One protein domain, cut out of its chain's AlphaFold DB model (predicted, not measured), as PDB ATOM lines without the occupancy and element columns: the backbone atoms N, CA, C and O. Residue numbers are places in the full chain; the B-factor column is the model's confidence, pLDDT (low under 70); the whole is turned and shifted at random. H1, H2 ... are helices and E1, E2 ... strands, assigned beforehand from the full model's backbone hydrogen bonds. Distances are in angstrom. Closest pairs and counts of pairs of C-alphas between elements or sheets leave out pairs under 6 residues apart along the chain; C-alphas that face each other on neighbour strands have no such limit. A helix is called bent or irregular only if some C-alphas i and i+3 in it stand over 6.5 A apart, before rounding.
ATOM      1  N   GLY A  43      78.647  90.331  79.831       61.56
ATOM      2  CA  GLY A  43      77.274  89.833  80.045       61.56
ATOM      3  C   GLY A  43      76.526  89.421  78.768       61.56
ATOM      4  O   GLY A  43      76.053  88.292  78.679       61.56
ATOM      5  N   ASP A  44      76.545  90.275  77.739       68.19
ATOM      6  CA  ASP A  44      75.913  90.004  76.437       68.19
ATOM      7  C   ASP A  44      76.865  89.474  75.356       68.19
ATOM      8  O   ASP A  44      76.427  89.184  74.244       68.19
ATOM      9  N   ALA A  45      78.165  89.342  75.624       72.25
ATOM     10  CA  ALA A  45      79.151  89.000  74.597       72.25
ATOM     11  C   ALA A  45      78.828  87.663  73.925       72.25
ATOM     12  O   ALA A  45      78.862  87.569  72.705       72.25
ATOM     13  N   GLY A  46      78.411  86.651  74.693       71.69
ATOM     14  CA  GLY A  46      77.974  85.377  74.118       71.69
ATOM     15  C   GLY A  46      76.744  85.519  73.213       71.69
ATOM     16  O   GLY A  46      76.671  84.860  72.181       71.69
ATOM     17  N   ALA A  47      75.787  86.386  73.560       76.25
ATOM     18  CA  ALA A  47      74.608  86.641  72.730       76.25
ATOM     19  C   ALA A  47      74.969  87.407  71.448       76.25
ATOM     20  O   ALA A  47      74.515  87.033  70.369       76.25
ATOM     21  N   ARG A  48      75.843  88.414  71.551       78.88
ATOM     22  CA  ARG A  48      76.367  89.170  70.404       78.88
ATOM     23  C   ARG A  48      77.174  88.286  69.461       78.88
ATOM     24  O   ARG A  48      76.970  88.359  68.259       78.88
ATOM     25  N   LEU A  49      78.021  87.406  69.998       82.19
ATOM     26  CA  LEU A  49      78.767  86.424  69.209       82.19
ATOM     27  C   LEU A  49      77.835  85.422  68.525       82.19
ATOM     28  O   LEU A  49      78.019  85.139  67.347       82.19
ATOM     29  N   ARG A  50      76.803  84.920  69.221       82.50
ATOM     30  CA  ARG A  50      75.778  84.064  68.597       82.50
ATOM     31  C   ARG A  50      75.077  84.766  67.438       82.50
ATOM     32  O   ARG A  50      74.848  84.133  66.418       82.50
ATOM     33  N   TRP A  51      74.748  86.047  67.595       83.19
ATOM     34  CA  TRP A  51      74.146  86.842  66.527       83.19
ATOM     35  C   TRP A  51      75.117  87.050  65.357       83.19
ATOM     36  O   TRP A  51      74.765  86.762  64.221       83.19
ATOM     37  N   ALA A  52      76.360  87.453  65.636       82.50
ATOM     38  CA  ALA A  52      77.385  87.707  64.620       82.50
ATOM     39  C   ALA A  52      77.765  86.456  63.807       82.50
ATOM     40  O   ALA A  52      78.144  86.560  62.646       82.50
ATOM     41  N   VAL A  53      77.665  85.273  64.416       84.25
ATOM     42  CA  VAL A  53      78.000  83.987  63.791       84.25
ATOM     43  C   VAL A  53      76.768  83.293  63.184       84.25
ATOM     44  O   VAL A  53      76.919  82.299  62.482       84.25
ATOM     45  N   GLY A  54      75.552  83.802  63.415       80.12
ATOM     46  CA  GLY A  54      74.293  83.115  63.089       80.12
ATOM     47  C   GLY A  54      74.132  82.707  61.621       80.12
ATOM     48  O   GLY A  54      73.525  81.675  61.345       80.12
ATOM     49  N   ASP A  55      74.742  83.460  60.705       81.00
ATOM     50  CA  ASP A  55      74.676  83.217  59.259       81.00
ATOM     51  C   ASP A  55      75.911  82.473  58.709       81.00
ATOM     52  O   ASP A  55      76.078  82.332  57.492       81.00
ATOM     53  N   ILE A  56      76.824  82.019  59.573       85.38
ATOM     54  CA  ILE A  56      78.005  81.252  59.165       85.38
ATOM     55  C   ILE A  56      77.636  79.770  59.097       85.38
ATOM     56  O   ILE A  56      77.389  79.124  60.113       85.38
ATOM     57  N   THR A  57      77.657  79.217  57.887       86.56
ATOM     58  CA  THR A  57      77.477  77.782  57.657       86.56
ATOM     59  C   THR A  57      78.844  77.121  57.548       86.56
ATOM     60  O   THR A  57      79.610  77.441  56.645       86.56
ATOM     61  N   LEU A  58      79.133  76.189  58.453       89.12
ATOM     62  CA  LEU A  58      80.311  75.319  58.414       89.12
ATOM     63  C   LEU A  58      79.870  73.858  58.288       89.12
ATOM     64  O   LEU A  58      78.701  73.529  58.516       89.12
ATOM     65  N   ASP A  59      80.809  72.966  57.968       92.19
ATOM     66  CA  ASP A  59      80.560  71.535  58.129       92.19
ATOM     67  C   ASP A  59      80.232  71.179  59.600       92.19
ATOM     68  O   ASP A  59      80.621  71.909  60.521       92.19
ATOM     69  N   PRO A  60      79.501  70.077  59.863       91.00
ATOM     70  CA  PRO A  60      79.019  69.783  61.213       91.00
ATOM     71  C   PRO A  60      80.121  69.697  62.290       91.00
ATOM     72  O   PRO A  60      79.905  70.214  63.390       91.00
ATOM     73  N   PRO A  61      81.304  69.095  62.034       92.75
ATOM     74  CA  PRO A  61      82.406  69.114  62.997       92.75
ATOM     75  C   PRO A  61      82.903  70.523  63.351       92.75
ATOM     76  O   PRO A  61      83.093  70.826  64.532       92.75
ATOM     77  N   ARG A  62      83.109  71.398  62.361       91.69
ATOM     78  CA  ARG A  62      83.611  72.763  62.583       91.69
ATOM     79  C   ARG A  62      82.564  73.678  63.205       91.69
ATOM     80  O   ARG A  62      82.889  74.459  64.098       91.69
ATOM     81  N   ASP A  63      81.308  73.540  62.798       91.06
ATOM     82  CA  ASP A  63      80.178  74.238  63.410       91.06
ATOM     83  C   ASP A  63      80.051  73.887  64.904       91.06
ATOM     84  O   ASP A  63      79.918  74.777  65.747       91.06
ATOM     85  N   ALA A  64      80.211  72.610  65.275       92.06
ATOM     86  CA  ALA A  64      80.223  72.199  66.680       92.06
ATOM     87  C   ALA A  64      81.369  72.853  67.474       92.06
ATOM     88  O   ALA A  64      81.163  73.300  68.607       92.06
ATOM     89  N   VAL A  65      82.564  72.958  66.880       94.12
ATOM     90  CA  VAL A  65      83.721  73.646  67.479       94.12
ATOM     91  C   VAL A  65      83.440  75.138  67.678       94.12
ATOM     92  O   VAL A  65      83.708  75.670  68.758       94.12
ATOM     93  N   LEU A  66      82.872  75.807  66.674       91.81
ATOM     94  CA  LEU A  66      82.530  77.227  66.741       91.81
ATOM     95  C   LEU A  66      81.464  77.496  67.811       91.81
ATOM     96  O   LEU A  66      81.644  78.364  68.667       91.81
ATOM     97  N   ARG A  67      80.393  76.696  67.841       90.38
ATOM     98  CA  ARG A  67      79.345  76.788  68.870       90.38
ATOM     99  C   ARG A  67      79.889  76.536  70.273       90.38
ATOM    100  O   ARG A  67      79.510  77.249  71.202       90.38
ATOM    101  N   ALA A  68      80.796  75.573  70.436       91.06
ATOM    102  CA  ALA A  68      81.455  75.321  71.715       91.06
ATOM    103  C   ALA A  68      82.308  76.521  72.167       91.06
ATOM    104  O   ALA A  68      82.261  76.893  73.340       91.06
ATOM    105  N   ALA A  69      83.035  77.162  71.246       90.62
ATOM    106  CA  ALA A  69      83.821  78.359  71.543       90.62
ATOM    107  C   ALA A  69      82.934  79.545  71.956       90.62
ATOM    108  O   ALA A  69      83.218  80.195  72.961       90.62
ATOM    109  N   ILE A  70      81.818  79.776  71.258       88.62
ATOM    110  CA  ILE A  70      80.832  80.804  71.631       88.62
ATOM    111  C   ILE A  70      80.232  80.506  73.010       88.62
ATOM    112  O   ILE A  70      80.132  81.394  73.859       88.62
ATOM    113  N   GLY A  71      79.855  79.248  73.257       86.12
ATOM    114  CA  GLY A  71      79.326  78.807  74.547       86.12
ATOM    115  C   GLY A  71      80.306  79.049  75.697       86.12
ATOM    116  O   GLY A  71      79.890  79.484  76.769       86.12
ATOM    117  N   ALA A  72      81.607  78.840  75.461       86.94
ATOM    118  CA  ALA A  72      82.657  79.036  76.458       86.94
ATOM    119  C   ALA A  72      82.822  80.502  76.899       86.94
ATOM    120  O   ALA A  72      83.137  80.744  78.064       86.94
ATOM    121  N   VAL A  73      82.563  81.478  76.020       86.12
ATOM    122  CA  VAL A  73      82.652  82.912  76.366       86.12
ATOM    123  C   VAL A  73      81.647  83.275  77.463       86.12
ATOM    124  O   VAL A  73      82.006  83.938  78.439       86.12
ATOM    125  N   SER A  74      80.410  82.781  77.352       78.94
ATOM    126  CA  SER A  74      79.327  83.026  78.317       78.94
ATOM    127  C   SER A  74      79.166  81.940  79.388       78.94
ATOM    128  O   SER A  74      78.218  81.989  80.167       78.94
ATOM    129  N   ALA A  75      80.047  80.939  79.434       83.06
ATOM    130  CA  ALA A  75      79.920  79.840  80.386       83.06
ATOM    131  C   ALA A  75      80.109  80.314  81.844       83.06
ATOM    132  O   ALA A  75      80.832  81.288  82.086       83.06
ATOM    133  N   PRO A  76      79.545  79.600  82.837       83.38
ATOM    134  CA  PRO A  76      79.881  79.777  84.248       83.38
ATOM    135  C   PRO A  76      81.390  79.821  84.497       83.38
ATOM    136  O   PRO A  76      82.174  79.214  83.761       83.38
ATOM    137  N   LEU A  77      81.813  80.526  85.545       85.56
ATOM    138  CA  LEU A  77      83.228  80.633  85.890       85.56
ATOM    139  C   LEU A  77      83.849  79.254  86.164       85.56
ATOM    140  O   LEU A  77      83.373  78.514  87.032       85.56
ATOM    141  N   ARG A  78      84.963  78.946  85.488       90.56
ATOM    142  CA  ARG A  78      85.775  77.752  85.745       90.56
ATOM    143  C   ARG A  78      86.975  78.091  86.623       90.56
ATOM    144  O   ARG A  78      87.920  78.739  86.176       90.56
ATOM    145  N   VAL A  79      86.961  77.619  87.867       93.25
ATOM    146  CA  VAL A  79      88.019  77.896  88.852       93.25
ATOM    147  C   VAL A  79      88.870  76.653  89.072       93.25
ATOM    148  O   VAL A  79      88.373  75.655  89.582       93.25
ATOM    149  N   ALA A  80      90.158  76.697  88.748       95.12
ATOM    150  CA  ALA A  80      91.090  75.646  89.147       95.12
ATOM    151  C   ALA A  80      91.616  75.903  90.561       95.12
ATOM    152  O   ALA A  80      92.021  77.019  90.884       95.12
ATOM    153  N   VAL A  81      91.672  74.862  91.392       95.94
ATOM    154  CA  VAL A  81      92.308  74.928  92.711       95.94
ATOM    155  C   VAL A  81      93.619  74.146  92.691       95.94
ATOM    156  O   VAL A  81      93.648  72.920  92.565       95.94
ATOM    157  N   ALA A  82      94.722  74.869  92.843       94.88
ATOM    158  CA  ALA A  82      96.080  74.346  92.806       94.88
ATOM    159  C   ALA A  82      96.797  74.537  94.151       94.88
ATOM    160  O   ALA A  82      96.303  75.194  95.063       94.88
ATOM    161  N   GLY A  83      97.961  73.909  94.304       94.56
ATOM    162  CA  GLY A  83      98.731  73.900  95.550       94.56
ATOM    163  C   GLY A  83      99.320  72.524  95.840       94.56
ATOM    164  O   GLY A  83      99.087  71.559  95.107       94.56
ATOM    165  N   ARG A  84     100.094  72.425  96.919       93.88
ATOM    166  CA  ARG A  84     100.744  71.168  97.310       93.88
ATOM    167  C   ARG A  84      99.739  70.087  97.751       93.88
ATOM    168  O   ARG A  84      98.627  70.396  98.187       93.88
ATOM    169  N   PRO A  85     100.120  68.798  97.700       91.62
ATOM    170  CA  PRO A  85      99.373  67.748  98.386       91.62
ATOM    171  C   PRO A  85      99.178  68.081  99.876       91.62
ATOM    172  O   PRO A  85     100.087  68.595 100.527       91.62
ATOM    173  N   GLY A  86      97.980  67.821 100.408       90.50
ATOM    174  CA  GLY A  86      97.654  68.048 101.822       90.50
ATOM    175  C   GLY A  86      97.341  69.497 102.229       90.50
ATOM    176  O   GLY A  86      97.123  69.754 103.418       90.50
ATOM    177  N   THR A  87      97.273  70.450 101.290       93.50
ATOM    178  CA  THR A  87      96.944  71.854 101.615       93.50
ATOM    179  C   THR A  87      95.449  72.134 101.800       93.50
ATOM    180  O   THR A  87      95.093  73.231 102.214       93.50
ATOM    181  N   GLY A  88      94.573  71.152 101.556       92.38
ATOM    182  CA  GLY A  88      93.114  71.328 101.641       92.38
ATOM    183  C   GLY A  88      92.463  71.813 100.340       92.38
ATOM    184  O   GLY A  88      91.417  72.452 100.376       92.38
ATOM    185  N   ARG A  89      93.081  71.526  99.184       94.75
ATOM    186  CA  ARG A  89      92.569  71.911  97.853       94.75
ATOM    187  C   ARG A  89      91.186  71.346  97.570       94.75
ATOM    188  O   ARG A  89      90.324  72.090  97.128       94.75
ATOM    189  N   ASP A  90      90.971  70.067  97.865       94.25
ATOM    190  CA  ASP A  90      89.687  69.403  97.614       94.25
ATOM    191  C   ASP A  90      88.573  70.010  98.470       94.25
ATOM    192  O   ASP A  90      87.490  70.300  97.969       94.25
ATOM    193  N   THR A  91      88.878  70.329  99.729       95.38
ATOM    194  CA  THR A  91      87.959  71.043 100.623       95.38
ATOM    195  C   THR A  91      87.628  72.439 100.097       95.38
ATOM    196  O   THR A  91      86.483  72.867 100.176       95.38
ATOM    197  N   LEU A  92      88.600  73.157  99.523       95.88
ATOM    198  CA  LEU A  92      88.327  74.454  98.902       95.88
ATOM    199  C   LEU A  92      87.482  74.316  97.627       95.88
ATOM    200  O   LEU A  92      86.580  75.118  97.423       95.88
ATOM    201  N   VAL A  93      87.719  73.298  96.796       95.06
ATOM    202  CA  VAL A  93      86.862  72.997  95.631       95.06
ATOM    203  C   VAL A  93      85.421  72.763  96.074       95.06
ATOM    204  O   VAL A  93      84.498  73.325  95.487       95.06
ATOM    205  N   GLU A  94      85.226  71.956  97.115       93.81
ATOM    206  CA  GLU A  94      83.909  71.691  97.688       93.81
ATOM    207  C   GLU A  94      83.260  72.972  98.229       93.81
ATOM    208  O   GLU A  94      82.116  73.268  97.880       93.81
ATOM    209  N   ALA A  95      84.005  73.784  98.985       94.06
ATOM    210  CA  ALA A  95      83.532  75.066  99.503       94.06
ATOM    211  C   ALA A  95      83.076  76.014  98.381       94.06
ATOM    212  O   ALA A  95      81.990  76.587  98.462       94.06
ATOM    213  N   LEU A  96      83.861  76.142  97.308       92.75
ATOM    214  CA  LEU A  96      83.514  76.980  96.157       92.75
ATOM    215  C   LEU A  96      82.248  76.489  95.449       92.75
ATOM    216  O   LEU A  96      81.388  77.299  95.111       92.75
ATOM    217  N   ARG A  97      82.104  75.172  95.252       90.69
ATOM    218  CA  ARG A  97      80.897  74.589  94.642       90.69
ATOM    219  C   ARG A  97      79.662  74.853  95.493       90.69
ATOM    220  O   ARG A  97      78.629  75.233  94.956       90.69
ATOM    221  N   MET A  98      79.772  74.678  96.810       88.56
ATOM    222  CA  MET A  98      78.648  74.872  97.727       88.56
ATOM    223  C   MET A  98      78.249  76.337  97.894       88.56
ATOM    224  O   MET A  98      77.073  76.613  98.113       88.56
ATOM    225  N   ARG A  99      79.211  77.266  97.859       86.62
ATOM    226  CA  ARG A  99      78.971  78.664  98.247       86.62
ATOM    227  C   ARG A  99      78.864  79.629  97.083       86.62
ATOM    228  O   ARG A  99      78.148  80.618  97.197       86.62
ATOM    229  N   TRP A 100      79.587  79.375  96.002       82.62
ATOM    230  CA  TRP A 100      79.635  80.265  94.843       82.62
ATOM    231  C   TRP A 100      79.018  79.648  93.592       82.62
ATOM    232  O   TRP A 100      78.927  80.334  92.582       82.62
ATOM    233  N   GLU A 101      78.614  78.372  93.644       81.19
ATOM    234  CA  GLU A 101      78.010  77.649  92.514       81.19
ATOM    235  C   GLU A 101      78.873  77.690  91.235       81.19
ATOM    236  O   GLU A 101      78.375  77.628  90.113       81.19
ATOM    237  N   VAL A 102      80.195  77.791  91.397       82.56
ATOM    238  CA  VAL A 102      81.157  77.825  90.288       82.56
ATOM    239  C   VAL A 102      81.536  76.420  89.826       82.56
ATOM    240  O   VAL A 102      81.527  75.453  90.598       82.56
ATOM    241  N   SER A 103      81.991  76.312  88.576       84.81
ATOM    242  CA  SER A 103      82.626  75.095  88.066       84.81
ATOM    243  C   SER A 103      84.060  74.996  88.603       84.81
ATOM    244  O   SER A 103      85.030  75.368  87.942       84.81
ATOM    245  N   ALA A 104      84.206  74.544  89.851       85.50
ATOM    246  CA  ALA A 104      85.518  74.357  90.464       85.50
ATOM    247  C   ALA A 104      86.144  73.014  90.053       85.50
ATOM    248  O   ALA A 104      85.503  71.961  90.150       85.50
ATOM    249  N   VAL A 105      87.408  73.047  89.638       86.38
ATOM    250  CA  VAL A 105      88.203  71.895  89.203       86.38
ATOM    251  C   VAL A 105      89.317  71.642  90.214       86.38
ATOM    252  O   VAL A 105      90.056  72.554  90.591       86.38
ATOM    253  N   GLY A 106      89.409  70.395  90.671       78.69
ATOM    254  CA  GLY A 106      90.386  69.970  91.662       78.69
ATOM    255  C   GLY A 106      91.738  69.540  91.084       78.69
ATOM    256  O   GLY A 106      92.016  69.726  89.896       78.69
ATOM    257  N   PRO A 107      92.589  68.948  91.936       68.50
ATOM    258  CA  PRO A 107      93.886  68.395  91.564       68.50
ATOM    259  C   PRO A 107      93.789  67.448  90.361       68.50
ATOM    260  O   PRO A 107      92.932  66.573  90.338       68.50
ATOM    261  N   GLY A 108      94.690  67.590  89.383       66.19
ATOM    262  CA  GLY A 108      94.739  66.719  88.200       66.19
ATOM    263  C   GLY A 108      93.809  67.129  87.056       66.19
ATOM    264  O   GLY A 108      93.892  66.548  85.978       66.19
ATOM    265  N   GLY A 109      92.962  68.143  87.251       70.31
ATOM    266  CA  GLY A 109      92.257  68.781  86.145       70.31
ATOM    267  C   GLY A 109      93.153  69.719  85.331       70.31
ATOM    268  O   GLY A 109      94.221  70.137  85.781       70.31
ATOM    269  N   ASP A 110      92.691  70.070  84.131       75.12
ATOM    270  CA  ASP A 110      93.388  70.995  83.238       75.12
ATOM    271  C   ASP A 110      93.335  72.436  83.779       75.12
ATOM    272  O   ASP A 110      92.368  73.176  83.570       75.12
ATOM    273  N   VAL A 111      94.390  72.824  84.502       76.12
ATOM    274  CA  VAL A 111      94.591  74.187  85.026       76.12
ATOM    275  C   VAL A 111      94.739  75.202  83.888       76.12
ATOM    276  O   VAL A 111      94.337  76.352  84.048       76.12
ATOM    277  N   GLY A 112      95.273  74.789  82.733       73.25
ATOM    278  CA  GLY A 112      95.442  75.653  81.563       73.25
ATOM    279  C   GLY A 112      94.108  76.054  80.940       73.25
ATOM    280  O   GLY A 112      93.973  77.164  80.428       73.25
ATOM    281  N   ALA A 113      93.096  75.193  81.052       78.31
ATOM    282  CA  ALA A 113      91.750  75.495  80.591       78.31
ATOM    283  C   ALA A 113      90.899  76.310  81.581       78.31
ATOM    284  O   ALA A 113      89.764  76.646  81.228       78.31
ATOM    285  N   ALA A 114      91.398  76.600  82.787       90.81
ATOM    286  CA  ALA A 114      90.659  77.347  83.796       90.81
ATOM    287  C   ALA A 114      90.719  78.861  83.564       90.81
ATOM    288  O   ALA A 114      91.739  79.427  83.162       90.81
ATOM    289  N   ASP A 115      89.615  79.524  83.886       91.81
ATOM    290  CA  ASP A 115      89.491  80.975  83.816       91.81
ATOM    291  C   ASP A 115      90.284  81.644  84.940       91.81
ATOM    292  O   ASP A 115      91.019  82.603  84.713       91.81
ATOM    293  N   LEU A 116      90.168  81.098  86.151       93.62
ATOM    294  CA  LEU A 116      90.788  81.602  87.369       93.62
ATOM    295  C   LEU A 116      91.500  80.456  88.093       93.62
ATOM    296  O   LEU A 116      90.979  79.344  88.164       93.62
ATOM    297  N   VAL A 117      92.657  80.737  88.689       95.75
ATOM    298  CA  VAL A 117      93.386  79.786  89.533       95.75
ATOM    299  C   VAL A 117      93.407  80.281  90.979       95.75
ATOM    300  O   VAL A 117      93.857  81.394  91.250       95.75
ATOM    301  N   LEU A 118      92.957  79.454  91.923       96.75
ATOM    302  CA  LEU A 118      93.207  79.647  93.351       96.75
ATOM    303  C   LEU A 118      94.385  78.770  93.778       96.75
ATOM    304  O   LEU A 118      94.300  77.543  93.730       96.75
ATOM    305  N   TYR A 119      95.477  79.389  94.214       97.19
ATOM    306  CA  TYR A 119      96.650  78.676  94.711       97.19
ATOM    307  C   TYR A 119      96.649  78.615  96.239       97.19
ATOM    308  O   TYR A 119      96.720  79.648  96.905       97.19
ATOM    309  N   VAL A 120      96.586  77.406  96.796       97.75
ATOM    310  CA  VAL A 120      96.461  77.166  98.238       97.75
ATOM    311  C   VAL A 120      97.825  76.941  98.884       97.75
ATOM    312  O   VAL A 120      98.478  75.915  98.660       97.75
ATOM    313  N   LEU A 121      98.206  77.875  99.753       97.56
ATOM    314  CA  LEU A 121      99.321  77.774 100.688       97.56
ATOM    315  C   LEU A 121      98.865  77.195 102.028       97.56
ATOM    316  O   LEU A 121      97.704  77.320 102.410       97.56
ATOM    317  N   VAL A 122      99.810  76.618 102.773       95.00
ATOM    318  CA  VAL A 122      99.651  76.290 104.198       95.00
ATOM    319  C   VAL A 122     100.920  76.706 104.927       95.00
ATOM    320  O   VAL A 122     102.007  76.218 104.594       95.00
ATOM    321  N   GLY A 123     100.765  77.584 105.919       93.19
ATOM    322  CA  GLY A 123     101.865  78.161 106.687       93.19
ATOM    323  C   GLY A 123     102.731  79.110 105.854       93.19
ATOM    324  O   GLY A 123     102.243  80.099 105.309       93.19
ATOM    325  N   THR A 124     104.027  78.814 105.777       94.94
ATOM    326  CA  THR A 124     105.019  79.604 105.037       94.94
ATOM    327  C   THR A 124     105.125  79.183 103.570       94.94
ATOM    328  O   THR A 124     104.917  78.018 103.213       94.94
ATOM    329  N   VAL A 125     105.483  80.140 102.707       97.12
ATOM    330  CA  VAL A 125     105.779  79.888 101.289       97.12
ATOM    331  C   VAL A 125     107.030  79.019 101.171       97.12
ATOM    332  O   VAL A 125     108.058  79.304 101.786       97.12
ATOM    333  N   ARG A 126     106.965  77.964 100.359       96.25
ATOM    334  CA  ARG A 126     108.102  77.082 100.062       96.25
ATOM    335  C   ARG A 126     108.630  77.315  98.648       96.25
ATOM    336  O   ARG A 126     107.918  77.797  97.775       96.25
ATOM    337  N   ALA A 127     109.852  76.858  98.372       95.94
ATOM    338  CA  ALA A 127     110.455  76.955  97.036       95.94
ATOM    339  C   ALA A 127     109.607  76.295  95.929       95.94
ATOM    340  O   ALA A 127     109.553  76.777  94.801       95.94
ATOM    341  N   VAL A 128     108.916  75.198  96.248       94.62
ATOM    342  CA  VAL A 128     107.972  74.553  95.320       94.62
ATOM    343  C   VAL A 128     106.733  75.412  95.053       94.62
ATOM    344  O   VAL A 128     106.212  75.374  93.943       94.62
ATOM    345  N   ASP A 129     106.309  76.223  96.026       96.69
ATOM    346  CA  ASP A 129     105.189  77.148  95.860       96.69
ATOM    347  C   ASP A 129     105.586  78.289  94.910       96.69
ATOM    348  O   ASP A 129     104.852  78.597  93.974       96.69
ATOM    349  N   LEU A 130     106.800  78.831  95.073       96.56
ATOM    350  CA  LEU A 130     107.370  79.837  94.167       96.56
ATOM    351  C   LEU A 130     107.467  79.327  92.726       96.56
ATOM    352  O   LEU A 130     107.018  80.003  91.803       96.56
ATOM    353  N   ARG A 131     108.003  78.114  92.526       95.25
ATOM    354  CA  ARG A 131     108.101  77.501  91.190       95.25
ATOM    355  C   ARG A 131     106.734  77.298  90.546       95.25
ATOM    356  O   ARG A 131     106.582  77.569  89.362       95.25
ATOM    357  N   ALA A 132     105.750  76.829  91.314       93.62
ATOM    358  CA  ALA A 132     104.400  76.636  90.800       93.62
ATOM    359  C   ALA A 132     103.759  77.971  90.395       93.62
ATOM    360  O   ALA A 132     103.215  78.079  89.301       93.62
ATOM    361  N   LEU A 133     103.862  78.995  91.248       95.25
ATOM    362  CA  LEU A 133     103.293  80.319  90.990       95.25
ATOM    363  C   LEU A 133     103.972  81.053  89.827       95.25
ATOM    364  O   LEU A 133     103.298  81.806  89.130       95.25
ATOM    365  N   ALA A 134     105.266  80.824  89.592       94.50
ATOM    366  CA  ALA A 134     105.994  81.412  88.466       94.50
ATOM    367  C   ALA A 134     105.445  80.969  87.097       94.50
ATOM    368  O   ALA A 134     105.509  81.731  86.139       94.50
ATOM    369  N   GLY A 135     104.875  79.761  87.008       90.56
ATOM    370  CA  GLY A 135     104.237  79.252  85.790       90.56
ATOM    371  C   GLY A 135     102.765  79.645  85.627       90.56
ATOM    372  O   GLY A 135     102.135  79.226  84.659       90.56
ATOM    373  N   MET A 136     102.186  80.397  86.570       92.44
ATOM    374  CA  MET A 136     100.758  80.728  86.578       92.44
ATOM    375  C   MET A 136     100.487  82.163  86.100       92.44
ATOM    376  O   MET A 136     101.269  83.074  86.383       92.44
ATOM    377  N   PRO A 137      99.342  82.416  85.436       92.62
ATOM    378  CA  PRO A 137      98.967  83.752  84.988       92.62
ATOM    379  C   PRO A 137      98.666  84.659  86.188       92.62
ATOM    380  O   PRO A 137      97.644  84.509  86.859       92.62
ATOM    381  N   THR A 138      99.547  85.620  86.473       92.88
ATOM    382  CA  THR A 138      99.436  86.495  87.656       92.88
ATOM    383  C   THR A 138      98.108  87.262  87.714       92.88
ATOM    384  O   THR A 138      97.500  87.353  88.779       92.88
ATOM    385  N   ASN A 139      97.608  87.740  86.573       94.00
ATOM    386  CA  ASN A 139      96.344  88.479  86.455       94.00
ATOM    387  C   ASN A 139      95.082  87.614  86.642       94.00
ATOM    388  O   ASN A 139      93.995  88.154  86.814       94.00
ATOM    389  N   ARG A 140      95.214  86.283  86.637       94.56
ATOM    390  CA  ARG A 140      94.111  85.323  86.832       94.56
ATOM    391  C   ARG A 140      94.368  84.361  87.992       94.56
ATOM    392  O   ARG A 140      93.655  83.376  88.149       94.56
ATOM    393  N   THR A 141      95.368  84.650  88.823       96.31
ATOM    394  CA  THR A 141      95.717  83.830  89.988       96.31
ATOM    395  C   THR A 141      95.438  84.589  91.280       96.31
ATOM    396  O   THR A 141      95.883  85.726  91.464       96.31
ATOM    397  N   VAL A 142      94.715  83.953  92.198       97.44
ATOM    398  CA  VAL A 142      94.529  84.401  93.585       97.44
ATOM    399  C   VAL A 142      95.267  83.424  94.489       97.44
ATOM    400  O   VAL A 142      95.148  82.211  94.325       97.44
ATOM    401  N   VAL A 143      96.026  83.941  95.450       98.25
ATOM    402  CA  VAL A 143      96.717  83.105  96.432       98.25
ATOM    403  C   VAL A 143      95.937  83.129  97.736       98.25
ATOM    404  O   VAL A 143      95.505  84.184  98.199       98.25
ATOM    405  N   VAL A 144      95.757  81.958  98.331       98.31
ATOM    406  CA  VAL A 144      95.047  81.801  99.597       98.31
ATOM    407  C   VAL A 144      95.935  81.089 100.604       98.31
ATOM    408  O   VAL A 144      96.672  80.169 100.251       98.31
ATOM    409  N   LEU A 145      95.866  81.507 101.861       98.12
ATOM    410  CA  LEU A 145      96.478  80.812 102.983       98.12
ATOM    411  C   LEU A 145      95.403  79.941 103.631       98.12
ATOM    412  O   LEU A 145      94.586  80.421 104.412       98.12
ATOM    413  N   GLY A 146      95.374  78.667 103.253       94.94
ATOM    414  CA  GLY A 146      94.475  77.692 103.852       94.94
ATOM    415  C   GLY A 146      94.891  77.339 105.279       94.94
ATOM    416  O   GLY A 146      96.037  77.552 105.683       94.94
ATOM    417  N   LYS A 147      93.955  76.730 106.013       94.75
ATOM    418  CA  LYS A 147      94.145  76.257 107.392       94.75
ATOM    419  C   LYS A 147      94.501  77.380 108.373       94.75
ATOM    420  O   LYS A 147      95.375  77.213 109.226       94.75
ATOM    421  N   ALA A 148      93.858  78.540 108.238       95.06
ATOM    422  CA  ALA A 148      94.089  79.688 109.119       95.06
ATOM    423  C   ALA A 148      93.863  79.361 110.612       95.06
ATOM    424  O   ALA A 148      94.531  79.921 111.477       95.06
ATOM    425  N   ASP A 149      92.992  78.399 110.910       93.56
ATOM    426  CA  ASP A 149      92.742  77.830 112.238       93.56
ATOM    427  C   ASP A 149      93.997  77.239 112.903       93.56
ATOM    428  O   ASP A 149      94.128  77.277 114.126       93.56
ATOM    429  N   THR A 150      94.968  76.765 112.117       93.19
ATOM    430  CA  THR A 150      96.198  76.143 112.636       93.19
ATOM    431  C   THR A 150      97.271  77.144 113.071       93.19
ATOM    432  O   THR A 150      98.291  76.745 113.629       93.19
ATOM    433  N   LEU A 151      97.063  78.442 112.830       92.38
ATOM    434  CA  LEU A 151      98.069  79.489 113.048       92.38
ATOM    435  C   LEU A 151      97.930  80.211 114.393       92.38
ATOM    436  O   LEU A 151      98.613  81.202 114.622       92.38
ATOM    437  N   GLY A 152      97.071  79.723 115.292       85.38
ATOM    438  CA  GLY A 152      96.863  80.333 116.611       85.38
ATOM    439  C   GLY A 152      95.810  81.446 116.632       85.38
ATOM    440  O   GLY A 152      95.740  82.197 117.599       85.38
ATOM    441  N   GLY A 153      94.979  81.546 115.590       88.00
ATOM    442  CA  GLY A 153      93.858  82.484 115.506       88.00
ATOM    443  C   GLY A 153      93.914  83.398 114.282       88.00
ATOM    444  O   GLY A 153      94.864  83.382 113.501       88.00
ATOM    445  N   TRP A 154      92.869  84.211 114.110       92.06
ATOM    446  CA  TRP A 154      92.706  85.051 112.919       92.06
ATOM    447  C   TRP A 154      93.772  86.138 112.777       92.06
ATOM    448  O   TRP A 154      94.188  86.413 111.655       92.06
ATOM    449  N   ASP A 155      94.241  86.735 113.871       94.56
ATOM    450  CA  ASP A 155      95.256  87.792 113.797       94.56
ATOM    451  C   ASP A 155      96.611  87.236 113.356       94.56
ATOM    452  O   ASP A 155      97.203  87.743 112.405       94.56
ATOM    453  N   ALA A 156      97.030  86.107 113.934       95.81
ATOM    454  CA  ALA A 156      98.230  85.394 113.506       95.81
ATOM    455  C   ALA A 156      98.116  84.879 112.059       95.81
ATOM    456  O   ALA A 156      99.078  84.944 111.291       95.81
ATOM    457  N   ALA A 157      96.930  84.421 111.639       96.44
ATOM    458  CA  ALA A 157      96.692  84.025 110.255       96.44
ATOM    459  C   ALA A 157      96.779  85.204 109.272       96.44
ATOM    460  O   ALA A 157      97.343  85.051 108.189       96.44
ATOM    461  N   ARG A 158      96.256  86.384 109.636       96.69
ATOM    462  CA  ARG A 158      96.373  87.612 108.828       96.69
ATOM    463  C   ARG A 158      97.813  88.087 108.735       96.69
ATOM    464  O   ARG A 158      98.266  88.412 107.644       96.69
ATOM    465  N   GLU A 159      98.541  88.081 109.845       97.75
ATOM    466  CA  GLU A 159      99.958  88.433 109.873       97.75
ATOM    467  C   GLU A 159     100.785  87.467 109.010       97.75
ATOM    468  O   GLU A 159     101.616  87.881 108.202       97.75
ATOM    469  N   GLN A 160     100.505  86.165 109.106       98.19
ATOM    470  CA  GLN A 160     101.149  85.165 108.263       98.19
ATOM    471  C   GLN A 160     100.802  85.349 106.781       98.19
ATOM    472  O   GLN A 160     101.676  85.198 105.928       98.19
ATOM    473  N   ALA A 161      99.552  85.685 106.461       98.00
ATOM    474  CA  ALA A 161      99.145  85.995 105.099       98.00
ATOM    475  C   ALA A 161      99.864  87.246 104.568       98.00
ATOM    476  O   ALA A 161     100.343  87.211 103.438       98.00
ATOM    477  N   ALA A 162     100.018  88.293 105.384       98.12
ATOM    478  CA  ALA A 162     100.777  89.491 105.030       98.12
ATOM    479  C   ALA A 162     102.247  89.159 104.726       98.12
ATOM    480  O   ALA A 162     102.727  89.477 103.643       98.12
ATOM    481  N   ARG A 163     102.917  88.382 105.589       98.19
ATOM    482  CA  ARG A 163     104.291  87.903 105.331       98.19
ATOM    483  C   ARG A 163     104.410  87.122 104.020       98.19
ATOM    484  O   ARG A 163     105.368  87.292 103.268       98.19
ATOM    485  N   CYS A 164     103.450  86.241 103.738       98.25
ATOM    486  CA  CYS A 164     103.412  85.511 102.472       98.25
ATOM    487  C   CYS A 164     103.168  86.453 101.284       98.25
ATOM    488  O   CYS A 164     103.738  86.235 100.218       98.25
ATOM    489  N   ALA A 165     102.334  87.481 101.453       97.81
ATOM    490  CA  ALA A 165     102.038  88.458 100.415       97.81
ATOM    491  C   ALA A 165     103.261  89.308 100.062       97.81
ATOM    492  O   ALA A 165     103.551  89.462  98.875       97.81
ATOM    493  N   ASP A 166     104.009  89.766 101.069       97.75
ATOM    494  CA  ASP A 166     105.255  90.518 100.893       97.75
ATOM    495  C   ASP A 166     106.280  89.706 100.096       97.75
ATOM    496  O   ASP A 166     106.863  90.192  99.129       97.75
ATOM    497  N   LEU A 167     106.443  88.424 100.440       97.12
ATOM    498  CA  LEU A 167     107.367  87.527  99.749       97.12
ATOM    499  C   LEU A 167     106.948  87.222  98.300       97.12
ATOM    500  O   LEU A 167     107.799  87.018  97.438       97.12
ATOM    501  N   LEU A 168     105.643  87.142  98.028       96.75
ATOM    502  CA  LEU A 168     105.109  86.792  96.707       96.75
ATOM    503  C   LEU A 168     104.833  88.004  95.808       96.75
ATOM    504  O   LEU A 168     104.494  87.819  94.633       96.75
ATOM    505  N   GLY A 169     104.903  89.220  96.356       95.56
ATOM    506  CA  GLY A 169     104.513  90.453  95.672       95.56
ATOM    507  C   GLY A 169     103.042  90.471  95.239       95.56
ATOM    508  O   GLY A 169     102.701  91.095  94.236       95.56
ATOM    509  N   ARG A 170     102.163  89.726  95.924       95.00
ATOM    510  CA  ARG A 170     100.727  89.649  95.601       95.00
ATOM    511  C   ARG A 170      99.890  89.324  96.840       95.00
ATOM    512  O   ARG A 170     100.370  88.582  97.693       95.00
ATOM    513  N   PRO A 171      98.632  89.794  96.928       96.00
ATOM    514  CA  PRO A 171      97.778  89.530  98.084       96.00
ATOM    515  C   PRO A 171      97.584  88.035  98.358       96.00
ATOM    516  O   PRO A 171      97.366  87.250  97.429       96.00
ATOM    517  N   VAL A 172      97.604  87.670  99.640       98.12
ATOM    518  CA  VAL A 172      97.307  86.323 100.141       98.12
ATOM    519  C   VAL A 172      96.126  86.411 101.099       98.12
ATOM    520  O   VAL A 172      96.129  87.227 102.015       98.12
ATOM    521  N   ILE A 173      95.108  85.578 100.883       97.81
ATOM    522  CA  ILE A 173      93.843  85.654 101.628       97.81
ATOM    523  C   ILE A 173      93.752  84.471 102.599       97.81
ATOM    524  O   ILE A 173      93.739  83.328 102.136       97.81
ATOM    525  N   PRO A 174      93.719  84.698 103.923       97.81
ATOM    526  CA  PRO A 174      93.600  83.622 104.903       97.81
ATOM    527  C   PRO A 174      92.191  83.025 104.919       97.81
ATOM    528  O   PRO A 174      91.208  83.762 104.941       97.81
ATOM    529  N   LEU A 175      92.100  81.692 104.933       97.12
ATOM    530  CA  LEU A 175      90.851  80.934 104.858       97.12
ATOM    531  C   LEU A 175      90.851  79.705 105.773       97.12
ATOM    532  O   LEU A 175      91.881  79.058 105.989       97.12
ATOM    533  N   ILE A 176      89.648  79.300 106.176       96.75
ATOM    534  CA  ILE A 176      89.343  77.994 106.766       96.75
ATOM    535  C   ILE A 176      88.275  77.312 105.892       96.75
ATOM    536  O   ILE A 176      87.088  77.343 106.228       96.75
ATOM    537  N   PRO A 177      88.657  76.705 104.746       95.31
ATOM    538  CA  PRO A 177      87.691  76.179 103.777       95.31
ATOM    539  C   PRO A 177      86.738  75.130 104.357       95.31
ATOM    540  O   PRO A 177      85.586  75.067 103.945       95.31
ATOM    541  N   LEU A 178      87.196  74.351 105.344       95.81
ATOM    542  CA  LEU A 178      86.381  73.339 106.017       95.81
ATOM    543  C   LEU A 178      85.108  73.937 106.627       95.81
ATOM    544  O   LEU A 178      84.028  73.384 106.468       95.81
ATOM    545  N   LEU A 179      85.195  75.109 107.261       96.12
ATOM    546  CA  LEU A 179      84.026  75.724 107.895       96.12
ATOM    547  C   LEU A 179      82.979  76.176 106.877       96.12
ATOM    548  O   LEU A 179      81.807  76.264 107.222       96.12
ATOM    549  N   ALA A 180      83.380  76.439 105.631       94.94
ATOM    550  CA  ALA A 180      82.464  76.823 104.562       94.94
ATOM    551  C   ALA A 180      81.646  75.642 104.008       94.94
ATOM    552  O   ALA A 180      80.629  75.881 103.356       94.94
ATOM    553  N   ASP A 261      84.254  84.754 102.122       89.69
ATOM    554  CA  ASP A 261      83.758  86.051 101.638       89.69
ATOM    555  C   ASP A 261      84.905  87.030 101.314       89.69
ATOM    556  O   ASP A 261      84.772  87.900 100.452       89.69
ATOM    557  N   GLY A 262      86.072  86.856 101.944       90.62
ATOM    558  CA  GLY A 262      87.286  87.617 101.650       90.62
ATOM    559  C   GLY A 262      87.860  87.353 100.253       90.62
ATOM    560  O   GLY A 262      88.645  88.161  99.756       90.62
ATOM    561  N   LEU A 263      87.461  86.265  99.584       92.31
ATOM    562  CA  LEU A 263      87.858  85.999  98.200       92.31
ATOM    563  C   LEU A 263      87.089  86.846  97.189       92.31
ATOM    564  O   LEU A 263      87.629  87.138  96.124       92.31
ATOM    565  N   THR A 264      85.863  87.253  97.510       88.94
ATOM    566  CA  THR A 264      84.976  88.006  96.618       88.94
ATOM    567  C   THR A 264      85.667  89.219  95.977       88.94
ATOM    568  O   THR A 264      85.729  89.265  94.747       88.94
ATOM    569  N   PRO A 265      86.268  90.167  96.730       88.56
ATOM    570  CA  PRO A 265      86.952  91.312  96.121       88.56
ATOM    571  C   PRO A 265      88.180  90.910  95.291       88.56
ATOM    572  O   PRO A 265      88.464  91.520  94.261       88.56
ATOM    573  N   ALA A 266      88.906  89.866  95.693       91.94
ATOM    574  CA  ALA A 266      90.085  89.413  94.961       91.94
ATOM    575  C   ALA A 266      89.724  88.760  93.622       91.94
ATOM    576  O   ALA A 266      90.429  88.952  92.629       91.94
ATOM    577  N   VAL A 267      88.622  88.015  93.579       90.88
ATOM    578  CA  VAL A 267      88.085  87.452  92.340       90.88
ATOM    579  C   VAL A 267      87.493  88.551  91.466       90.88
ATOM    580  O   VAL A 267      87.825  88.608  90.284       90.88
ATOM    581  N   ALA A 268      86.732  89.480  92.054       86.50
ATOM    582  CA  ALA A 268      86.180  90.644  91.361       86.50
ATOM    583  C   ALA A 268      87.263  91.467  90.630       86.50
ATOM    584  O   ALA A 268      87.095  91.855  89.475       86.50
ATOM    585  N   ALA A 269      88.426  91.656  91.255       89.81
ATOM    586  CA  ALA A 269      89.548  92.379  90.654       89.81
ATOM    587  C   ALA A 269      90.171  91.687  89.420       89.81
ATOM    588  O   ALA A 269      90.970  92.296  88.715       89.81
ATOM    589  N   ARG A 270      89.850  90.412  89.162       91.81
ATOM    590  CA  ARG A 270      90.447  89.596  88.086       91.81
ATOM    591  C   ARG A 270      89.467  89.270  86.964       91.81
ATOM    592  O   ARG A 270      89.869  88.697  85.955       91.81
ATOM    593  N   LEU A 271      88.198  89.652  87.112       86.31
ATOM    594  CA  LEU A 271      87.130  89.333  86.157       86.31
ATOM    595  C   LEU A 271      87.416  89.860  84.756       86.31
ATOM    596  O   LEU A 271      87.132  89.178  83.775       86.31
ATOM    597  N   TRP A 272      88.008  91.051  84.669       86.75
ATOM    598  CA  TRP A 272      88.405  91.630  83.392       86.75
ATOM    599  C   TRP A 272      89.411  90.731  82.665       86.75
ATOM    600  O   TRP A 272      89.158  90.278  81.554       86.75
ATOM    601  N   ALA A 273      90.504  90.367  83.344       91.75
ATOM    602  CA  ALA A 273      91.531  89.485  82.796       91.75
ATOM    603  C   ALA A 273      90.994  88.092  82.430       91.75
ATOM    604  O   ALA A 273      91.468  87.477  81.476       91.75
ATOM    605  N   VAL A 274      90.015  87.579  83.181       90.56
ATOM    606  CA  VAL A 274      89.323  86.329  82.846       90.56
ATOM    607  C   VAL A 274      88.613  86.438  81.504       90.56
ATOM    608  O   VAL A 274      88.736  85.540  80.675       90.56
ATOM    609  N   GLY A 275      87.859  87.509  81.282       86.56
ATOM    610  CA  GLY A 275      87.108  87.625  80.044       86.56
ATOM    611  C   GLY A 275      87.974  87.967  78.830       86.56
ATOM    612  O   GLY A 275      87.730  87.389  77.777       86.56
ATOM    613  N   GLU A 276      89.052  88.742  78.997       88.44
ATOM    614  CA  GLU A 276      90.109  88.871  77.975       88.44
ATOM    615  C   GLU A 276      90.646  87.491  77.576       88.44
ATOM    616  O   GLU A 276      90.655  87.126  76.405       88.44
ATOM    617  N   HIS A 277      90.979  86.650  78.561       91.06
ATOM    618  CA  HIS A 277      91.463  85.296  78.295       91.06
ATOM    619  C   HIS A 277      90.436  84.421  77.557       91.06
ATOM    620  O   HIS A 277      90.803  83.642  76.675       91.06
ATOM    621  N   ARG A 278      89.148  84.528  77.903       90.00
ATOM    622  CA  ARG A 278      88.079  83.823  77.180       90.00
ATOM    623  C   ARG A 278      87.961  84.312  75.743       90.00
ATOM    624  O   ARG A 278      87.772  83.487  74.851       90.00
ATOM    625  N   MET A 279      88.091  85.619  75.527       89.12
ATOM    626  CA  MET A 279      88.014  86.205  74.197       89.12
ATOM    627  C   MET A 279      89.208  85.810  73.331       89.12
ATOM    628  O   MET A 279      89.013  85.412  72.189       89.12
ATOM    629  N   ASP A 280      90.419  85.802  73.884       91.31
ATOM    630  CA  ASP A 280      91.611  85.322  73.180       91.31
ATOM    631  C   ASP A 280      91.460  83.861  72.754       91.31
ATOM    632  O   ASP A 280      91.724  83.514  71.607       91.31
ATOM    633  N   ARG A 281      90.946  82.998  73.641       91.44
ATOM    634  CA  ARG A 281      90.666  81.598  73.289       91.44
ATOM    635  C   ARG A 281      89.622  81.474  72.187       91.44
ATOM    636  O   ARG A 281      89.760  80.607  71.326       91.44
ATOM    637  N   PHE A 282      88.582  82.303  72.222       91.75
ATOM    638  CA  PHE A 282      87.587  82.358  71.157       91.75
ATOM    639  C   PHE A 282      88.227  82.786  69.828       91.75
ATOM    640  O   PHE A 282      88.073  82.068  68.841       91.75
ATOM    641  N   ARG A 283      89.012  83.872  69.818       92.44
ATOM    642  CA  ARG A 283      89.747  84.352  68.636       92.44
ATOM    643  C   ARG A 283      90.654  83.269  68.062       92.44
ATOM    644  O   ARG A 283      90.518  82.957  66.888       92.44
ATOM    645  N   THR A 284      91.462  82.601  68.889       94.38
ATOM    646  CA  THR A 284      92.326  81.489  68.445       94.38
ATOM    647  C   THR A 284      91.534  80.371  67.759       94.38
ATOM    648  O   THR A 284      91.992  79.796  66.772       94.38
ATOM    649  N   VAL A 285      90.337  80.038  68.258       94.50
ATOM    650  CA  VAL A 285      89.485  79.029  67.611       94.50
ATOM    651  C   VAL A 285      88.961  79.530  66.267       94.50
ATOM    652  O   VAL A 285      89.003  78.776  65.297       94.50
ATOM    653  N   VAL A 286      88.487  80.775  66.197       93.62
ATOM    654  CA  VAL A 286      87.950  81.370  64.963       93.62
ATOM    655  C   VAL A 286      89.037  81.535  63.901       93.62
ATOM    656  O   VAL A 286      88.809  81.164  62.756       93.62
ATOM    657  N   GLU A 287      90.230  81.998  64.272       94.50
ATOM    658  CA  GLU A 287      91.397  82.101  63.384       94.50
ATOM    659  C   GLU A 287      91.770  80.743  62.790       94.50
ATOM    660  O   GLU A 287      91.973  80.620  61.582       94.50
ATOM    661  N   ARG A 288      91.799  79.696  63.625       95.81
ATOM    662  CA  ARG A 288      92.042  78.331  63.152       95.81
ATOM    663  C   ARG A 288      90.966  77.886  62.159       95.81
ATOM    664  O   ARG A 288      91.305  77.354  61.109       95.81
ATOM    665  N   LEU A 289      89.688  78.110  62.468       95.06
ATOM    666  CA  LEU A 289      88.589  77.746  61.567       95.06
ATOM    667  C   LEU A 289      88.654  78.519  60.240       95.06
ATOM    668  O   LEU A 289      88.459  77.918  59.190       95.06
ATOM    669  N   ALA A 290      88.994  79.810  60.271       92.31
ATOM    670  CA  ALA A 290      89.153  80.642  59.077       92.31
ATOM    671  C   ALA A 290      90.327  80.187  58.193       92.31
ATOM    672  O   ALA A 290      90.274  80.310  56.970       92.31
ATOM    673  N   ALA A 291      91.383  79.639  58.800       93.38
ATOM    674  CA  ALA A 291      92.504  79.049  58.073       93.38
ATOM    675  C   ALA A 291      92.152  77.691  57.434       93.38
ATOM    676  O   ALA A 291      92.695  77.345  56.384       93.38
ATOM    677  N   GLU A 292      91.263  76.920  58.063       92.88
ATOM    678  CA  GLU A 292      90.850  75.588  57.609       92.88
ATOM    679  C   GLU A 292      89.712  75.616  56.575       92.88
ATOM    680  O   GLU A 292      89.615  74.695  55.761       92.88
ATOM    681  N   ASP A 293      88.863  76.646  56.594       89.19
ATOM    682  CA  ASP A 293      87.658  76.749  55.767       89.19
ATOM    683  C   ASP A 293      87.694  77.996  54.871       89.19
ATOM    684  O   ASP A 293      87.456  79.119  55.316       89.19
ATOM    685  N   ARG A 294      88.011  77.801  53.581       86.19
ATOM    686  CA  ARG A 294      88.131  78.910  52.619       86.19
ATOM    687  C   ARG A 294      86.801  79.598  52.334       86.19
ATOM    688  O   ARG A 294      86.812  80.797  52.084       86.19
ATOM    689  N   ASP A 295      85.695  78.860  52.364       87.31
ATOM    690  CA  ASP A 295      84.384  79.375  51.961       87.31
ATOM    691  C   ASP A 295      83.759  80.228  53.076       87.31
ATOM    692  O   ASP A 295      83.036  81.188  52.807       87.31
ATOM    693  N   ALA A 296      84.077  79.919  54.338       88.38
ATOM    694  CA  ALA A 296      83.636  80.690  55.500       88.38
ATOM    695  C   ALA A 296      84.642  81.755  55.976       88.38
ATOM    696  O   ALA A 296      84.309  82.542  56.869       88.38
ATOM    697  N   ARG A 297      85.848  81.801  55.397       90.94
ATOM    698  CA  ARG A 297      86.964  82.647  55.846       90.94
ATOM    699  C   ARG A 297      86.584  84.116  56.018       90.94
ATOM    700  O   ARG A 297      86.731  84.639  57.117       90.94
ATOM    701  N   ASP A 298      86.052  84.757  54.979       89.31
ATOM    702  CA  ASP A 298      85.735  86.193  55.010       89.31
ATOM    703  C   ASP A 298      84.712  86.526  56.108       89.31
ATOM    704  O   ASP A 298      84.813  87.543  56.793       89.31
ATOM    705  N   ARG A 299      83.739  85.633  56.337       88.38
ATOM    706  CA  ARG A 299      82.739  85.808  57.401       88.38
ATOM    707  C   ARG A 299      83.365  85.666  58.785       88.38
ATOM    708  O   ARG A 299      83.049  86.449  59.677       88.38
ATOM    709  N   LEU A 300      84.256  84.693  58.967       90.31
ATOM    710  CA  LEU A 300      84.983  84.495  60.222       90.31
ATOM    711  C   LEU A 300      85.950  85.659  60.505       90.31
ATOM    712  O   LEU A 300      86.038  86.106  61.647       90.31
ATOM    713  N   GLU A 301      86.603  86.211  59.480       89.19
ATOM    714  CA  GLU A 301      87.440  87.414  59.594       89.19
ATOM    715  C   GLU A 301      86.612  88.651  59.985       89.19
ATOM    716  O   GLU A 301      87.029  89.409  60.862       89.19
ATOM    717  N   CYS A 302      85.398  88.817  59.445       86.62
ATOM    718  CA  CYS A 302      84.466  89.859  59.894       86.62
ATOM    719  C   CYS A 302      84.094  89.718  61.381       86.62
ATOM    720  O   CYS A 302      84.028  90.720  62.097       86.62
ATOM    721  N   VAL A 303      83.886  88.490  61.878       86.19
ATOM    722  CA  VAL A 303      83.633  88.258  63.313       86.19
ATOM    723  C   VAL A 303      84.842  88.667  64.153       86.19
ATOM    724  O   VAL A 303      84.664  89.306  65.186       86.19
ATOM    725  N   LEU A 304      86.067  88.360  63.714       86.50
ATOM    726  CA  LEU A 304      87.286  88.774  64.420       86.50
ATOM    727  C   LEU A 304      87.416  90.303  64.495       86.50
ATOM    728  O   LEU A 304      87.754  90.830  65.554       86.50
ATOM    729  N   GLN A 305      87.097  91.013  63.409       84.25
ATOM    730  CA  GLN A 305      87.145  92.479  63.356       84.25
ATOM    731  C   GLN A 305      86.087  93.145  64.245       84.25
ATOM    732  O   GLN A 305      86.365  94.178  64.843       84.25
ATOM    733  N   GLY A 306      84.892  92.556  64.367       75.75
ATOM    734  CA  GLY A 306      83.821  93.067  65.237       75.75
ATOM    735  C   GLY A 306      84.023  92.793  66.733       75.75
ATOM    736  O   GLY A 306      83.228  93.249  67.555       75.75
ATOM    737  N   VAL A 307      85.051  92.019  67.084       65.19
ATOM    738  CA  VAL A 307      85.406  91.624  68.456       65.19
ATOM    739  C   VAL A 307      86.668  92.350  68.953       65.19
ATOM    740  O   VAL A 307      86.994  92.255  70.139       65.19
TER     741      VAL A 307
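This is residues 43 to 180 and 261 to 307 of the 308 residues of an uncharacterized protein of Williamsia sterculiae (UniProt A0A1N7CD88). Look for two lobes along one long axis: a head built on a strongly twisted sheet of five parallel strands with helices over both faces, and a stalk of four helices, H1, H2, H9 and H10, side by side in a bundle whose touching helices run opposite ways. H9, the longest helix, joins the two, its residues 271 to 277 grazing the sheet. The printed part has 185 residues, with ten named helices and five named strands in the order H1 H2 E1 H3 E2 E3 H4 E4 H5 H6 E5 H7 H8 H9 H10; the sheet runs E2 E1 E3 E4 E5, and the class is mixed, helices and strands. The whole is only just loose, close to compact, with a radius of gyration of the C-alphas of 19.7 A, and spans 65 by 30 by 26 A.

Begin at the sheet with E1, residues 78 to 83, and E3, residues 116 to 122, parallel neighbours with N 80 and O 116 2.8 A apart, within hydrogen-bond range. On the other side of E1 is the edge strand E2, residues 103 to 105, with N 105 and O 79 at 2.8 A. Beyond E3 come E4, residues 141 to 146, with N 119 and O 142 at 2.8 A, and the other edge strand E5, residues 172 to 174, with N 145 of E4 and O 173 at 2.8 A. There are three layers, helices on both faces of the sheet: H4, residues 127 to 134, and H6, residues 154 to 168, on one face; H3, residues 89 to 100, and H8, residues 261 to 268, on the other. Three strand-helix-strand units, parallel neighbour strands with helices between, have right-handed crossovers: E1, H3, E2; E3, H4, E4; and E4, H5 and H6, E5, where H5 is residues 148 to 151. H6 lies over E4 and E5 at a height over the sheet of 7.8 A, its closest C-alphas to E5 being Ala 165 and Val 172, 5.2 A apart. H8 runs along E4, at 5 degrees on the local plane; it is only just irregular, with C-alphas 262 and 265 6.7 A apart. H5 only grazes the sheet and touches H6 only at the corner, closest at the C-alphas of Ala 148 and Ala 157, 5.2 A. H7, residues 177 to 180, touches H3, closest at the C-alphas of Leu 92 and Pro 177, 5.2 A. Now go to H9, residues 271 to 292, which touches H2, residues 60 to 73, at a shallow tilt of 14 degrees, opposite ways, closest at the C-alphas of Ala 69 and Phe 282, 5.5 A. H9 and H10, residues 297 to 305, form a helical hairpin at 17 degrees, closest at the C-alphas of Ala 290 and Arg 297, 4.4 A. H1, residues 45 to 53, forms another with H2, closest at the C-alphas of Gly 46 and Val 73, 5.7 A, and also touches H10, with the C-alphas of Ala 52 and Val 303 6.4 A apart. H1 and H9 are apart, and so are H2 and H10. Every O i to N i+4 pair is within hydrogen-bond range in H1, H2, H3, H4, H6, H9 and H10, against 2 of 4 in H8; H5 and H7 are too short for such a pair.

Find C-alpha 116 at (90.788, 81.602, 87.369); from there E3, the longest strand, runs 19.7 A. H9 begins at C-alpha 271, (87.130, 89.333, 86.157), and runs 31.9 A to C-alpha 292 at (90.850, 75.588, 57.609). H6 is 20.5 A long, H2 20.4 A, E1 16.7 A and H3 15.7 A.

The two C-alphas farthest apart are those of Gly 152 and Asp 295, 65.9 A. Residues 181 to 260 are cut out between H7 and H8, and C-alphas 180 and 261 are 9.8 A apart across the cut. Of the links that are printed whole, none is long. The mean pLDDT of the printed part is 90.2; residues 43 to 44, 107 to 108 and 307 are under 70.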